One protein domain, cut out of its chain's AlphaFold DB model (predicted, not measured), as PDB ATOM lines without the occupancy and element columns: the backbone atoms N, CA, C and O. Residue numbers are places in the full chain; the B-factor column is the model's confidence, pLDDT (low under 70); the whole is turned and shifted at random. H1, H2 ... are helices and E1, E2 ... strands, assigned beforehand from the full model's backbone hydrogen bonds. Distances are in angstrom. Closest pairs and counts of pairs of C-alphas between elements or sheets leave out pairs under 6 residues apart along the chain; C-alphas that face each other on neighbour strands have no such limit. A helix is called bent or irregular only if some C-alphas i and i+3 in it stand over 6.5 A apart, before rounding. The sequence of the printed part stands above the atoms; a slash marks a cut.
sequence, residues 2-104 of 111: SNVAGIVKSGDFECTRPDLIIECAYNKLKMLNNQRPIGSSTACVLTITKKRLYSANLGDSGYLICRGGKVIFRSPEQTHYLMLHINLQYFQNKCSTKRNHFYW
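AT A GLANCE: This is residues 2 to 104 of the 111 residues of a protein of Meloidogyne enterolobii (UniProt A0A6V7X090). A twisted pair of long strands, E1 and E2, forms a hairpin in the middle; the first turns of the long helix H2, residues 18 to 22, pack on it, and the short helix H1 packs on H2 at a steep angle. A second, smaller hairpin, E3 and E4, lies apart from these helices and from the first hairpin, while a long loop, residues 75 to 87, leads back to the short helix H3 near H2. The printed part has 103 residues, with three named helices and four named strands in the order H1, H2, E1, E2, E3, E4, H3; each hairpin is an antiparallel sheet of two strands, and the class is mixed, helices and strands. The whole is compact, with a radius of gyration of the C-alphas of 14.6 A, and spans 48 by 33 by 23 A.

HOW THE PARTS SIT: H1, residues 2 to 10, touches H2, residues 18 to 32, at a steep tilt of 63 degrees, opposite ways; their closest C-alphas are those of Val 4 and Ala 25, 5.4 A apart. E1, residues 43 to 49, and E2, residues 52 to 58, form a hairpin, antiparallel at 170 degrees, with N 45 and O 56 at 2.9 A and N 58 and O 43 at 2.7 A, within hydrogen-bond range. The closest C-alphas of H2 and E2 are those of Asp 19 and Ala 56, 5.1 A apart; those of H2 and E1 are Pro 18 and Val 45, 6.0 A. E3, residues 64 to 67, and E4, residues 70 to 74, form the other hairpin, antiparallel at 151 degrees, with N 65 and O 73 at 2.9 A. E2 and E3 are apart. H3, residues 88 to 94, is near H2, with 7 pairs of C-alphas within 10 A, and is apart from E1 and E2. Residues 102 to 103 pair antiparallel with residues 52 to 53 of E2. Every O i to N i+4 pair is within hydrogen-bond range in H1, 10 of 11 in H2, and 1 of 3 in H3, where 2 of 4 O i to N i+3 pairs are.

IN THESE COORDINATES: H1 begins at C-alpha 2, (-30.641, 31.603, -24.969), and is 12.6 A long. H2 measures 21.6 A, E1 19.8 A and E2 20.3 A. E3 is 10.0 A and E4 11.2 A. H3, 10.6 A, ends at C-alpha 94, (-13.555, 34.280, -6.091); it is neither bent nor irregular, but only just: C-alphas 89 and 92 are 6.1 A apart.

THE WHOLE: The C-alphas farthest apart are those of Asn 34 and Gly 68, 48.3 A. The printed part has no cut, and the link from E4 to H3 is long. The mean pLDDT of the printed part is 71.8; residue 2 and residues 77 to 104 are under 70.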
ATOM      1  N   SER A   2     -29.293  31.004 -24.861       58.56
ATOM      2  CA  SER A   2     -30.641  31.603 -24.969       58.56
ATOM      3  C   SER A   2     -31.138  32.248 -23.663       58.56
ATOM      4  O   SER A   2     -31.973  33.148 -23.693       58.56
ATOM      5  N   ASN A   3     -30.598  31.829 -22.516       72.25
ATOM      6  CA  ASN A   3     -30.970  32.299 -21.180       72.25
ATOM      7  C   ASN A   3     -30.533  33.745 -20.892       72.25
ATOM      8  O   ASN A   3     -31.367  34.550 -20.482       72.25
ATOM      9  N   VAL A   4     -29.264  34.089 -21.143       75.12
ATOM     10  CA  VAL A   4     -28.745  35.461 -20.971       75.12
ATOM     11  C   VAL A   4     -29.461  36.415 -21.923       75.12
ATOM     12  O   VAL A   4     -29.923  37.471 -21.505       75.12
ATOM     13  N   ALA A   5     -29.636  36.011 -23.186       80.38
ATOM     14  CA  ALA A   5     -30.360  36.806 -24.174       80.38
ATOM     15  C   ALA A   5     -31.804  37.111 -23.735       80.38
ATOM     16  O   ALA A   5     -32.288  38.213 -23.966       80.38
ATOM     17  N   GLY A   6     -32.481  36.164 -23.075       82.94
ATOM     18  CA  GLY A   6     -33.818  36.382 -22.519       82.94
ATOM     19  C   GLY A   6     -33.853  37.423 -21.394       82.94
ATOM     20  O   GLY A   6     -34.758  38.247 -21.379       82.94
ATOM     21  N   ILE A   7     -32.863  37.415 -20.496       82.94
ATOM     22  CA  ILE A   7     -32.737  38.393 -19.395       82.94
ATOM     23  C   ILE A   7     -32.426  39.791 -19.943       82.94
ATOM     24  O   ILE A   7     -33.006  40.780 -19.517       82.94
ATOM     25  N   VAL A   8     -31.542  39.884 -20.939       84.00
ATOM     26  CA  VAL A   8     -31.220  41.174 -21.565       84.00
ATOM     27  C   VAL A   8     -32.433  41.740 -22.310       84.00
ATOM     28  O   VAL A   8     -32.689  42.938 -22.243       84.00
ATOM     29  N   LYS A   9     -33.215  40.885 -22.984       85.88
ATOM     30  CA  LYS A   9     -34.434  41.301 -23.696       85.88
ATOM     31  C   LYS A   9     -35.559  41.765 -22.772       85.88
ATOM     32  O   LYS A   9     -36.342  42.602 -23.205       85.88
ATOM     33  N   SER A  10     -35.663  41.244 -21.545       85.31
ATOM     34  CA  SER A  10     -36.681  41.716 -20.597       85.31
ATOM     35  C   SER A  10     -36.363  43.099 -20.030       85.31
ATOM     36  O   SER A  10     -37.261  43.758 -19.527       85.31
ATOM     37  N   GLY A  11     -35.105  43.549 -20.110       83.38
ATOM     38  CA  GLY A  11     -34.664  44.820 -19.527       83.38
ATOM     39  C   GLY A  11     -34.492  44.783 -18.004       83.38
ATOM     40  O   GLY A  11     -33.952  45.728 -17.437       83.38
ATOM     41  N   ASP A  12     -34.869  43.679 -17.356       84.38
ATOM     42  CA  ASP A  12     -34.747  43.469 -15.910       84.38
ATOM     43  C   ASP A  12     -33.324  43.043 -15.529       84.38
ATOM     44  O   ASP A  12     -33.060  41.904 -15.132       84.38
ATOM     45  N   PHE A  13     -32.373  43.960 -15.681       85.44
ATOM     46  CA  PHE A  13     -31.007  43.755 -15.218       85.44
ATOM     47  C   PHE A  13     -30.350  45.057 -14.772       85.44
ATOM     48  O   PHE A  13     -30.607  46.142 -15.289       85.44
ATOM     49  N   GLU A  14     -29.432  44.938 -13.819       86.88
ATOM     50  CA  GLU A  14     -28.651  46.070 -13.348       86.88
ATOM     51  C   GLU A  14     -27.391  46.231 -14.218       86.88
ATOM     52  O   GLU A  14     -26.450  45.437 -14.156       86.88
ATOM     53  N   CYS A  15     -27.342  47.287 -15.038       85.75
ATOM     54  CA  CYS A  15     -26.227  47.559 -15.957       85.75
ATOM     55  C   CYS A  15     -24.862  47.746 -15.267       85.75
ATOM     56  O   CYS A  15     -23.832  47.710 -15.933       85.75
ATOM     57  N   THR A  16     -24.819  47.990 -13.962       87.12
ATOM     58  CA  THR A  16     -23.581  48.131 -13.171       87.12
ATOM     59  C   THR A  16     -23.102  46.793 -12.591       87.12
ATOM     60  O   THR A  16     -21.995  46.728 -12.048       87.12
ATOM     61  N   ARG A  17     -23.918  45.734 -12.711       83.38
ATOM     62  CA  ARG A  17     -23.712  44.401 -12.128       83.38
ATOM     63  C   ARG A  17     -23.896  43.282 -13.167       83.38
ATOM     64  O   ARG A  17     -24.801  42.454 -13.050       83.38
ATOM     65  N   PRO A  18     -23.030  43.213 -14.196       85.81
ATOM     66  CA  PRO A  18     -23.070  42.140 -15.195       85.81
ATOM     67  C   PRO A  18     -22.839  40.738 -14.604       85.81
ATOM     68  O   PRO A  18     -23.213  39.744 -15.223       85.81
ATOM     69  N   ASP A  19     -22.270  40.639 -13.401       80.38
ATOM     70  CA  ASP A  19     -22.143  39.399 -12.632       80.38
ATOM     71  C   ASP A  19     -23.511  38.793 -12.280       80.38
ATOM     72  O   ASP A  19     -23.700  37.583 -12.431       80.38
ATOM     73  N   LEU A  20     -24.491  39.633 -11.928       84.88
ATOM     74  CA  LEU A  20     -25.854  39.192 -11.618       84.88
ATOM     75  C   LEU A  20     -26.569  38.633 -12.850       84.88
ATOM     76  O   LEU A  20     -27.403  37.741 -12.731       84.88
ATOM     77  N   ILE A  21     -26.224  39.100 -14.053       87.62
ATOM     78  CA  ILE A  21     -26.791  38.565 -15.299       87.62
ATOM     79  C   ILE A  21     -26.364  37.103 -15.485       87.62
ATOM     80  O   ILE A  21     -27.190  36.259 -15.840       87.62
ATOM     81  N   ILE A  22     -25.093  36.790 -15.213       85.38
ATOM     82  CA  ILE A  22     -24.562  35.420 -15.280       85.38
ATOM     83  C   ILE A  22     -25.209  34.548 -14.194       85.38
ATOM     84  O   ILE A  22     -25.657  33.436 -14.486       85.38
ATOM     85  N   GLU A  23     -25.316  35.059 -12.966       83.94
ATOM     86  CA  GLU A  23     -25.956  34.363 -11.845       83.94
ATOM     87  C   GLU A  23     -27.434  34.047 -12.127       83.94
ATOM     88  O   GLU A  23     -27.852  32.888 -12.038       83.94
ATOM     89  N   CYS A  24     -28.219  35.042 -12.548       85.56
ATOM     90  CA  CYS A  24     -29.624  34.872 -12.915       85.56
ATOM     91  C   CYS A  24     -29.790  33.865 -14.055       85.56
ATOM     92  O   CYS A  24     -30.676  33.008 -14.009       85.56
ATOM     93  N   ALA A  25     -28.923  33.922 -15.067       84.56
ATOM     94  CA  ALA A  25     -28.959  32.999 -16.191       84.56
ATOM     95  C   ALA A  25     -28.699  31.545 -15.762       84.56
ATOM     96  O   ALA A  25     -29.342  30.630 -16.288       84.56
ATOM     97  N   TYR A  26     -27.792  31.327 -14.806       84.31
ATOM     98  CA  TYR A  26     -27.522  30.009 -14.234       84.31
ATOM     99  C   TYR A  26     -28.670  29.521 -13.342       84.31
ATOM    100  O   TYR A  26     -29.136  28.390 -13.501       84.31
ATOM    101  N   ASN A  27     -29.175  30.373 -12.448       84.19
ATOM    102  CA  ASN A  27     -30.291  30.035 -11.565       84.19
ATOM    103  C   ASN A  27     -31.545  29.669 -12.368       84.19
ATOM    104  O   ASN A  27     -32.198  28.672 -12.066       84.19
ATOM    105  N   LYS A  28     -31.815  30.384 -13.466       85.00
ATOM    106  CA  LYS A  28     -32.909  30.059 -14.386       85.00
ATOM    107  C   LYS A  28     -32.749  28.672 -15.018       85.00
ATOM    108  O   LYS A  28     -33.728  27.940 -15.108       85.00
ATOM    109  N   LEU A  29     -31.533  28.273 -15.404       82.19
ATOM    110  CA  LEU A  29     -31.272  26.916 -15.912       82.19
ATOM    111  C   LEU A  29     -31.479  25.843 -14.839       82.19
ATOM    112  O   LEU A  29     -32.073  24.805 -15.121       82.19
ATOM    113  N   LYS A  30     -31.013  26.101 -13.614       83.06
ATOM    114  CA  LYS A  30     -31.206  25.193 -12.476       83.06
ATOM    115  C   LYS A  30     -32.696  24.983 -12.175       83.06
ATOM    116  O   LYS A  30     -33.105  23.857 -11.914       83.06
ATOM    117  N   MET A  31     -33.493  26.050 -12.239       84.88
ATOM    118  CA  MET A  31     -34.942  25.988 -12.025       84.88
ATOM    119  C   MET A  31     -35.668  25.243 -13.150       84.88
ATOM    120  O   MET A  31     -36.518  24.411 -12.862       84.88
ATOM    121  N   LEU A  32     -35.323  25.496 -14.417       83.94
ATOM    122  CA  LEU A  32     -35.978  24.846 -15.562       83.94
ATOM    123  C   LEU A  32     -35.768  23.328 -15.590       83.94
ATOM    124  O   LEU A  32     -36.685  22.590 -15.927       83.94
ATOM    125  N   ASN A  33     -34.572  22.867 -15.227       77.56
ATOM    126  CA  ASN A  33     -34.238  21.445 -15.275       77.56
ATOM    127  C   ASN A  33     -34.537  20.714 -13.957       77.56
ATOM    128  O   ASN A  33     -34.301  19.512 -13.875       77.56
ATOM    129  N   ASN A  34     -34.995  21.431 -12.917       77.94
ATOM    130  CA  ASN A  34     -35.182  20.938 -11.543       77.94
ATOM    131  C   ASN A  34     -33.975  20.146 -10.988       77.94
ATOM    132  O   ASN A  34     -34.093  19.334 -10.071       77.94
ATOM    133  N   GLN A  35     -32.800  20.368 -11.579       73.62
ATOM    134  CA  GLN A  35     -31.565  19.618 -11.396       73.62
ATOM    135  C   GLN A  35     -30.386  20.535 -11.724       73.62
ATOM    136  O   GLN A  35     -30.532  21.593 -12.348       73.62
ATOM    137  N   ARG A  36     -29.185  20.137 -11.297       75.62
ATOM    138  CA  ARG A  36     -27.964  20.853 -11.668       75.62
ATOM    139  C   ARG A  36     -27.822  20.831 -13.198       75.62
ATOM    140  O   ARG A  36     -27.896  19.744 -13.767       75.62
ATOM    141  N   PRO A  37     -27.605  21.983 -13.862       71.38
ATOM    142  CA  PRO A  37     -27.372  21.998 -15.300       71.38
ATOM    143  C   PRO A  37     -26.212  21.067 -15.658       71.38
ATOM    144  O   PRO A  37     -25.144  21.146 -15.047       71.38
ATOM    145  N   ILE A  38     -26.439  20.176 -16.621       74.75
ATOM    146  CA  ILE A  38     -25.423  19.246 -17.112       74.75
ATOM    147  C   ILE A  38     -24.606  19.968 -18.186       74.75
ATOM    148  O   ILE A  38     -25.166  20.500 -19.143       74.75
ATOM    149  N   GLY A  39     -23.285  19.983 -18.013       72.81
ATOM    150  CA  GLY A  39     -22.337  20.634 -18.917       72.81
ATOM    151  C   GLY A  39     -21.646  21.856 -18.307       72.81
ATOM    152  O   GLY A  39     -21.993  22.337 -17.227       72.81
ATOM    153  N   SER A  40     -20.634  22.352 -19.016       73.44
ATOM    154  CA  SER A  40     -19.934  23.597 -18.705       73.44
ATOM    155  C   SER A  40     -20.077  24.580 -19.864       73.44
ATOM    156  O   SER A  40     -20.281  24.203 -21.016       73.44
ATOM    157  N   SER A  41     -20.004  25.867 -19.545       79.00
ATOM    158  CA  SER A  41     -19.953  26.944 -20.527       79.00
ATOM    159  C   SER A  41     -19.091  28.054 -19.959       79.00
ATOM    160  O   SER A  41     -19.062  28.268 -18.746       79.00
ATOM    161  N   THR A  42     -18.441  28.787 -20.847       82.81
ATOM    162  CA  THR A  42     -17.833  30.077 -20.537       82.81
ATOM    163  C   THR A  42     -18.873  31.182 -20.746       82.81
ATOM    164  O   THR A  42     -19.860  30.993 -21.471       82.81
ATOM    165  N   ALA A  43     -18.704  32.322 -20.078       82.88
ATOM    166  CA  ALA A  43     -19.550  33.498 -20.265       82.88
ATOM    167  C   ALA A  43     -18.741  34.783 -20.066       82.88
ATOM    168  O   ALA A  43     -18.065  34.948 -19.058       82.88
ATOM    169  N   CYS A  44     -18.849  35.722 -21.001       86.56
ATOM    170  CA  CYS A  44     -18.329  37.078 -20.855       86.56
ATOM    171  C   CYS A  44     -19.472  38.050 -21.142       86.56
ATOM    172  O   CYS A  44     -20.078  38.005 -22.213       86.56
ATOM    173  N   VAL A  45     -19.803  38.887 -20.162       87.75
ATOM    174  CA  VAL A  45     -20.897  39.856 -20.245       87.75
ATOM    175  C   VAL A  45     -20.320  41.244 -20.055       87.75
ATOM    176  O   VAL A  45     -19.648  41.513 -19.060       87.75
ATOM    177  N   LEU A  46     -20.606  42.126 -21.009       90.44
ATOM    178  CA  LEU A  46     -20.243  43.532 -20.953       90.44
ATOM    179  C   LEU A  46     -21.516  44.367 -20.925       90.44
ATOM    180  O   LEU A  46     -22.420  44.165 -21.736       90.44
ATOM    181  N   THR A  47     -21.557  45.343 -20.034       90.06
ATOM    182  CA  THR A  47     -22.615  46.347 -19.981       90.06
ATOM    183  C   THR A  47     -21.994  47.724 -20.143       90.06
ATOM    184  O   THR A  47     -21.029  48.096 -19.470       90.06
ATOM    185  N   ILE A  48     -22.538  48.490 -21.082       90.12
ATOM    186  CA  ILE A  48     -22.058  49.829 -21.401       90.12
ATOM    187  C   ILE A  48     -23.122  50.820 -20.953       90.12
ATOM    188  O   ILE A  48     -24.259  50.803 -21.412       90.12
ATOM    189  N   THR A  49     -22.732  51.698 -20.043       86.19
ATOM    190  CA  THR A  49     -23.493  52.886 -19.661       86.19
ATOM    191  C   THR A  49     -22.862  54.107 -20.320       86.19
ATOM    192  O   THR A  49     -21.723  54.041 -20.783       86.19
ATOM    193  N   LYS A  50     -23.555  55.256 -20.296       81.69
ATOM    194  CA  LYS A  50     -23.070  56.509 -20.903       81.69
ATOM    195  C   LYS A  50     -21.601  56.795 -20.605       81.69
ATOM    196  O   LYS A  50     -20.895  57.228 -21.495       81.69
ATOM    197  N   LYS A  51     -21.143  56.569 -19.368       83.62
ATOM    198  CA  LYS A  51     -19.780  56.919 -18.945       83.62
ATOM    199  C   LYS A  51     -18.913  55.726 -18.562       83.62
ATOM    200  O   LYS A  51     -17.785  55.947 -18.140       83.62
ATOM    201  N   ARG A  52     -19.420  54.491 -18.573       84.56
ATOM    202  CA  ARG A  52     -18.715  53.367 -17.934       84.56
ATOM    203  C   ARG A  52     -19.010  52.048 -18.611       84.56
ATOM    204  O   ARG A  52     -20.161  51.780 -18.946       84.56
ATOM    205  N   LEU A  53     -17.977  51.225 -18.727       88.44
ATOM    206  CA  LEU A  53     -18.089  49.826 -19.109       88.44
ATOM    207  C   LEU A  53     -17.917  48.972 -17.854       88.44
ATOM    208  O   LEU A  53     -16.953  49.157 -17.113       88.44
ATOM    209  N   TYR A  54     -18.848  48.055 -17.630       88.06
ATOM    210  CA  TYR A  54     -18.739  47.015 -16.617       88.06
ATOM    211  C   TYR A  54     -18.632  45.668 -17.321       88.06
ATOM    212  O   TYR A  54     -19.200  45.469 -18.394       88.06
ATOM    213  N   SER A  55     -17.891  44.744 -16.721       86.06
ATOM    214  CA  SER A  55     -17.676  43.414 -17.279       86.06
ATOM    215  C   SER A  55     -17.734  42.356 -16.191       86.06
ATOM    216  O   SER A  55     -17.210  42.574 -15.097       86.06
ATOM    217  N   ALA A  56     -18.286  41.196 -16.520       84.88
ATOM    218  CA  ALA A  56     -18.150  39.984 -15.732       84.88
ATOM    219  C   ALA A  56     -17.766  38.827 -16.653       84.88
ATOM    220  O   ALA A  56     -18.404  38.602 -17.683       84.88
ATOM    221  N   ASN A  57     -16.723  38.096 -16.266       81.06
ATOM    222  CA  ASN A  57     -16.202  36.970 -17.028       81.06
ATOM    223  C   ASN A  57     -16.210  35.728 -16.136       81.06
ATOM    224  O   ASN A  57     -15.753  35.771 -14.991       81.06
ATOM    225  N   LEU A  58     -16.716  34.634 -16.688       80.94
ATOM    226  CA  LEU A  58     -16.714  33.294 -16.132       80.94
ATOM    227  C   LEU A  58     -16.023  32.372 -17.139       80.94
ATOM    228  O   LEU A  58     -16.589  32.053 -18.188       80.94
ATOM    229  N   GLY A  59     -14.803  31.951 -16.814       76.50
ATOM    230  CA  GLY A  59     -13.968  31.123 -17.682       76.50
ATOM    231  C   GLY A  59     -12.926  31.942 -18.447       76.50
ATOM    232  O   GLY A  59     -12.552  33.038 -18.044       76.50
ATOM    233  N   ASP A  60     -12.449  31.409 -19.563       77.00
ATOM    234  CA  ASP A  60     -11.348  31.967 -20.360       77.00
ATOM    235  C   ASP A  60     -11.795  32.984 -21.427       77.00
ATOM    236  O   ASP A  60     -10.975  33.528 -22.167       77.00
ATOM    237  N   SER A  61     -13.093  33.285 -21.506       82.25
ATOM    238  CA  SER A  61     -13.608  34.303 -22.423       82.25
ATOM    239  C   SER A  61     -13.180  35.704 -21.981       82.25
ATOM    240  O   SER A  61     -13.363  36.087 -20.824       82.25
ATOM    241  N   GLY A  62     -12.632  36.479 -22.918       85.69
ATOM    242  CA  GLY A  62     -12.102  37.826 -22.700       85.69
ATOM    243  C   GLY A  62     -12.635  38.849 -23.703       85.69
ATOM    244  O   GLY A  62     -13.385  38.520 -24.618       85.69
ATOM    245  N   TYR A  63     -12.240  40.110 -23.531       87.25
ATOM    246  CA  TYR A  63     -12.611  41.210 -24.419       87.25
ATOM    247  C   TYR A  63     -11.476  42.228 -24.571       87.25
ATOM    248  O   TYR A  63     -10.602  42.363 -23.713       87.25
ATOM    249  N   LEU A  64     -11.506  42.980 -25.670       91.75
ATOM    250  CA  LEU A  64     -10.588  44.083 -25.939       91.75
ATOM    251  C   LEU A  64     -11.390  45.347 -26.230       91.75
ATOM    252  O   LEU A  64     -12.469  45.280 -26.816       91.75
ATOM    253  N   ILE A  65     -10.852  46.502 -25.848       90.06
ATOM    254  CA  ILE A  65     -11.410  47.803 -26.220       90.06
ATOM    255  C   ILE A  65     -10.444  48.462 -27.195       90.06
ATOM    256  O   ILE A  65      -9.300  48.760 -26.842       90.06
ATOM    257  N   CYS A  66     -10.928  48.713 -28.409       90.88
ATOM    258  CA  CYS A  66     -10.202  49.431 -29.449       90.88
ATOM    259  C   CYS A  66     -10.785  50.840 -29.623       90.88
ATOM    260  O   CYS A  66     -12.003  51.007 -29.696       90.88
ATOM    261  N   ARG A  67      -9.928  51.861 -29.705       88.31
ATOM    262  CA  ARG A  67     -10.306  53.256 -29.979       88.31
ATOM    263  C   ARG A  67      -9.239  53.913 -30.850       88.31
ATOM    264  O   ARG A  67      -8.054  53.784 -30.561       88.31
ATOM    265  N   GLY A  68      -9.656  54.595 -31.920       92.12
ATOM    266  CA  GLY A  68      -8.727  55.258 -32.847       92.12
ATOM    267  C   GLY A  68      -7.717  54.294 -33.482       92.12
ATOM    268  O   GLY A  68      -6.533  54.601 -33.549       92.12
ATOM    269  N   GLY A  69      -8.155  53.082 -33.841       93.31
ATOM    270  CA  GLY A  69      -7.286  52.045 -34.415       93.31
ATOM    271  C   GLY A  69      -6.308  51.384 -33.433       93.31
ATOM    272  O   GLY A  69      -5.550  50.509 -33.838       93.31
ATOM    273  N   LYS A  70      -6.321  51.756 -32.146       92.56
ATOM    274  CA  LYS A  70      -5.422  51.210 -31.118       92.56
ATOM    275  C   LYS A  70      -6.191  50.426 -30.061       92.56
ATOM    276  O   LYS A  70      -7.293  50.811 -29.673       92.56
ATOM    277  N   VAL A  71      -5.591  49.351 -29.553       90.75
ATOM    278  CA  VAL A  71      -6.096  48.630 -28.374       90.75
ATOM    279  C   VAL A  71      -5.752  49.449 -27.130       90.75
ATOM    280  O   VAL A  71      -4.581  49.590 -26.795       90.75
ATOM    281  N   ILE A  72      -6.766  49.982 -26.449       91.31
ATOM    282  CA  ILE A  72      -6.602  50.794 -25.229       91.31
ATOM    283  C   ILE A  72      -6.828  49.989 -23.945       91.31
ATOM    284  O   ILE A  72      -6.465  50.439 -22.863       91.31
ATOM    285  N   PHE A  73      -7.442  48.808 -24.051       86.25
ATOM    286  CA  PHE A  73      -7.664  47.916 -22.918       86.25
ATOM    287  C   PHE A  73      -7.792  46.465 -23.383       86.25
ATOM    288  O   PHE A  73      -8.396  46.184 -24.420       86.25
ATOM    289  N   ARG A  74      -7.266  45.544 -22.577       88.06
ATOM    290  CA  ARG A  74      -7.468  44.097 -22.699       88.06
ATOM    291  C   ARG A  74      -8.006  43.597 -21.369       88.06
ATOM    292  O   ARG A  74      -7.482  43.981 -20.323       88.06
ATOM    293  N   SER A  75      -9.045  42.769 -21.405       84.31
ATOM    294  CA  SER A  75      -9.529  42.101 -20.203       84.31
ATOM    295  C   SER A  75      -8.378  41.326 -19.569       84.31
ATOM    296  O   SER A  75      -7.672  40.628 -20.301       84.31
ATOM    297  N   PRO A  76      -8.172  41.434 -18.249       74.38
ATOM    298  CA  PRO A  76      -7.137  40.662 -17.586       74.38
ATOM    299  C   PRO A  76      -7.391  39.170 -17.805       74.38
ATOM    300  O   PRO A  76      -8.525  38.704 -17.674       74.38
ATOM    301  N   GLU A  77      -6.332  38.439 -18.137       62.94
ATOM    302  CA  GLU A  77      -6.373  36.986 -18.244       62.94
ATOM    303  C   GLU A  77      -6.769  36.400 -16.884       62.94
ATOM    304  O   GLU A  77      -6.172  36.719 -15.850       62.94
ATOM    305  N   GLN A  78      -7.811  35.568 -16.858       62.78
ATOM    306  CA  GLN A  78      -8.197  34.854 -15.645       62.78
ATOM    307  C   GLN A  78      -7.258  33.649 -15.463       62.78
ATOM    308  O   GLN A  78      -7.539  32.551 -15.926       62.78
ATOM    309  N   THR A  79      -6.128  33.843 -14.778       45.69
ATOM    310  CA  THR A  79      -5.100  32.811 -14.517       45.69
ATOM    311  C   THR A  79      -5.402  31.925 -13.299       45.69
ATOM    312  O   THR A  79      -4.506  31.533 -12.550       45.69
ATOM    313  N   HIS A  80      -6.670  31.563 -13.087       48.00
ATOM    314  CA  HIS A  80      -7.029  30.581 -12.065       48.00
ATOM    315  C   HIS A  80      -8.033  29.556 -12.596       48.00
ATOM    316  O   HIS A  80      -9.175  29.867 -12.916       48.00
ATOM    317  N   TYR A  81      -7.549  28.317 -12.661       43.28
ATOM    318  CA  TYR A  81      -8.239  27.072 -12.976       43.28
ATOM    319  C   TYR A  81      -9.646  27.002 -12.358       43.28
ATOM    320  O   TYR A  81      -9.780  26.771 -11.157       43.28
ATOM    321  N   LEU A  82     -10.702  27.173 -13.160       43.09
ATOM    322  CA  LEU A  82     -12.048  26.754 -12.760       43.09
ATOM    323  C   LEU A  82     -12.922  26.369 -13.966       43.09
ATOM    324  O   LEU A  82     -13.956  26.966 -14.240       43.09
ATOM    325  N   MET A  83     -12.529  25.291 -14.643       45.31
ATOM    326  CA  MET A  83     -13.461  24.400 -15.350       45.31
ATOM    327  C   MET A  83     -13.907  23.276 -14.402       45.31
ATOM    328  O   MET A  83     -13.872  22.099 -14.742       45.31
ATOM    329  N   LEU A  84     -14.287  23.610 -13.165       38.16
ATOM    330  CA  LEU A  84     -14.868  22.633 -12.251       38.16
ATOM    331  C   LEU A  84     -16.224  23.143 -11.790       38.16
ATOM    332  O   LEU A  84     -16.310  24.038 -10.958       38.16
ATOM    333  N   HIS A  85     -17.259  22.560 -12.396       40.16
ATOM    334  CA  HIS A  85     -18.605  22.409 -11.857       40.16
ATOM    335  C   HIS A  85     -19.093  23.614 -11.037       40.16
ATOM    336  O   HIS A  85     -18.878  23.667  -9.827       40.16
ATOM    337  N   ILE A  86     -19.810  24.537 -11.689       42.47
ATOM    338  CA  ILE A  86     -20.417  25.735 -11.083       42.47
ATOM    339  C   ILE A  86     -21.049  25.367  -9.736       42.47
ATOM    340  O   ILE A  86     -22.081  24.693  -9.673       42.47
ATOM    341  N   ASN A  87     -20.385  25.745  -8.651       39.75
ATOM    342  CA  ASN A  87     -20.930  25.708  -7.309       39.75
ATOM    343  C   ASN A  87     -21.130  27.174  -6.933       39.75
ATOM    344  O   ASN A  87     -20.156  27.921  -6.828       39.75
ATOM    345  N   LEU A  88     -22.390  27.607  -6.825       42.31
ATOM    346  CA  LEU A  88     -22.754  29.017  -6.620       42.31
ATOM    347  C   LEU A  88     -22.051  29.608  -5.379       42.31
ATOM    348  O   LEU A  88     -21.683  30.777  -5.364       42.31
ATOM    349  N   GLN A  89     -21.763  28.763  -4.383       35.66
ATOM    350  CA  GLN A  89     -21.069  29.133  -3.148       35.66
ATOM    351  C   GLN A  89     -19.586  29.521  -3.348       35.66
ATOM    352  O   GLN A  89     -19.027  30.258  -2.539       35.66
ATOM    353  N   TYR A  90     -18.947  29.085  -4.440       38.97
ATOM    354  CA  TYR A  90     -17.582  29.491  -4.804       38.97
ATOM    355  C   TYR A  90     -17.547  30.760  -5.674       38.97
ATOM    356  O   TYR A  90     -16.562  31.498  -5.632       38.97
ATOM    357  N   PHE A  91     -18.619  31.052  -6.423       40.25
ATOM    358  CA  PHE A  91     -18.697  32.218  -7.313       40.25
ATOM    359  C   PHE A  91     -18.669  33.536  -6.525       40.25
ATOM    360  O   PHE A  91     -17.935  34.453  -6.888       40.25
ATOM    361  N   GLN A  92     -19.366  33.601  -5.385       35.47
ATOM    362  CA  GLN A  92     -19.342  34.791  -4.523       35.47
ATOM    363  C   GLN A  92     -17.975  35.043  -3.860       35.47
ATOM    364  O   GLN A  92     -17.663  36.185  -3.540       35.47
ATOM    365  N   ASN A  93     -17.133  34.011  -3.709       31.42
ATOM    366  CA  ASN A  93     -15.867  34.097  -2.969       31.42
ATOM    367  C   ASN A  93     -14.619  34.319  -3.845       31.42
ATOM    368  O   ASN A  93     -13.572  34.699  -3.325       31.42
ATOM    369  N   LYS A  94     -14.692  34.088  -5.166       31.92
ATOM    370  CA  LYS A  94     -13.555  34.280  -6.091       31.92
ATOM    371  C   LYS A  94     -13.889  34.976  -7.409       31.92
ATOM    372  O   LYS A  94     -12.983  35.113  -8.232       31.92
ATOM    373  N   CYS A  95     -15.121  35.457  -7.624       34.81
ATOM    374  CA  CYS A  95     -15.359  36.400  -8.712       34.81
ATOM    375  C   CYS A  95     -14.468  37.613  -8.439       34.81
ATOM    376  O   CYS A  95     -14.723  38.408  -7.536       34.81
ATOM    377  N   SER A  96     -13.353  37.696  -9.164       36.69
ATOM    378  CA  SER A  96     -12.490  38.858  -9.130       36.69
ATOM    379  C   SER A  96     -13.289  39.959  -9.804       36.69
ATOM    380  O   SER A  96     -13.184  40.192 -11.006       36.69
ATOM    381  N   THR A  97     -14.137  40.624  -9.023       37.19
ATOM    382  CA  THR A  97     -14.738  41.903  -9.364       37.19
ATOM    383  C   THR A  97     -13.602  42.918  -9.338       37.19
ATOM    384  O   THR A  97     -13.577  43.837  -8.523       37.19
ATOM    385  N   LYS A  98     -12.613  42.764 -10.227       37.72
ATOM    386  CA  LYS A  98     -11.808  43.898 -10.648       37.72
ATOM    387  C   LYS A  98     -12.795  44.789 -11.372       37.72
ATOM    388  O   LYS A  98     -13.034  44.634 -12.568       37.72
ATOM    389  N   ARG A  99     -13.445  45.672 -10.604       37.56
ATOM    390  CA  ARG A  99     -14.182  46.806 -11.139       37.56
ATOM    391  C   ARG A  99     -13.162  47.613 -11.924       37.56
ATOM    392  O   ARG A  99     -12.489  48.487 -11.387       37.56
ATOM    393  N   ASN A 100     -13.016  47.289 -13.196       39.69
ATOM    394  CA  ASN A 100     -12.262  48.109 -14.115       39.69
ATOM    395  C   ASN A 100     -13.170  49.296 -14.411       39.69
ATOM    396  O   ASN A 100     -14.002  49.274 -15.313       39.69
ATOM    397  N   HIS A 101     -13.080  50.303 -13.547       37.31
ATOM    398  CA  HIS A 101     -13.790  51.560 -13.681       37.31
ATOM    399  C   HIS A 101     -13.195  52.324 -14.870       37.31
ATOM    400  O   HIS A 101     -12.380  53.224 -14.693       37.31
ATOM    401  N   PHE A 102     -13.599  51.976 -16.092       37.84
ATOM    402  CA  PHE A 102     -13.221  52.754 -17.264       37.84
ATOM    403  C   PHE A 102     -14.178  53.939 -17.392       37.84
ATOM    404  O   PHE A 102     -15.385  53.748 -17.538       37.84
ATOM    405  N   TYR A 103     -13.656  55.159 -17.276       31.94
ATOM    406  CA  TYR A 103     -14.433  56.380 -17.457       31.94
ATOM    407  C   TYR A 103     -14.438  56.762 -18.942       31.94
ATOM    408  O   TYR A 103     -13.402  56.972 -19.565       31.94
ATOM    409  N   TRP A 104     -15.629  56.858 -19.515       33.56
ATOM    410  CA  TRP A 104     -15.904  57.502 -20.787       33.56
ATOM    411  C   TRP A 104     -16.231  58.962 -20.480       33.56
ATOM    412  O   TRP A 104     -17.288  59.294 -19.939       33.56
TER     413      TRP A 104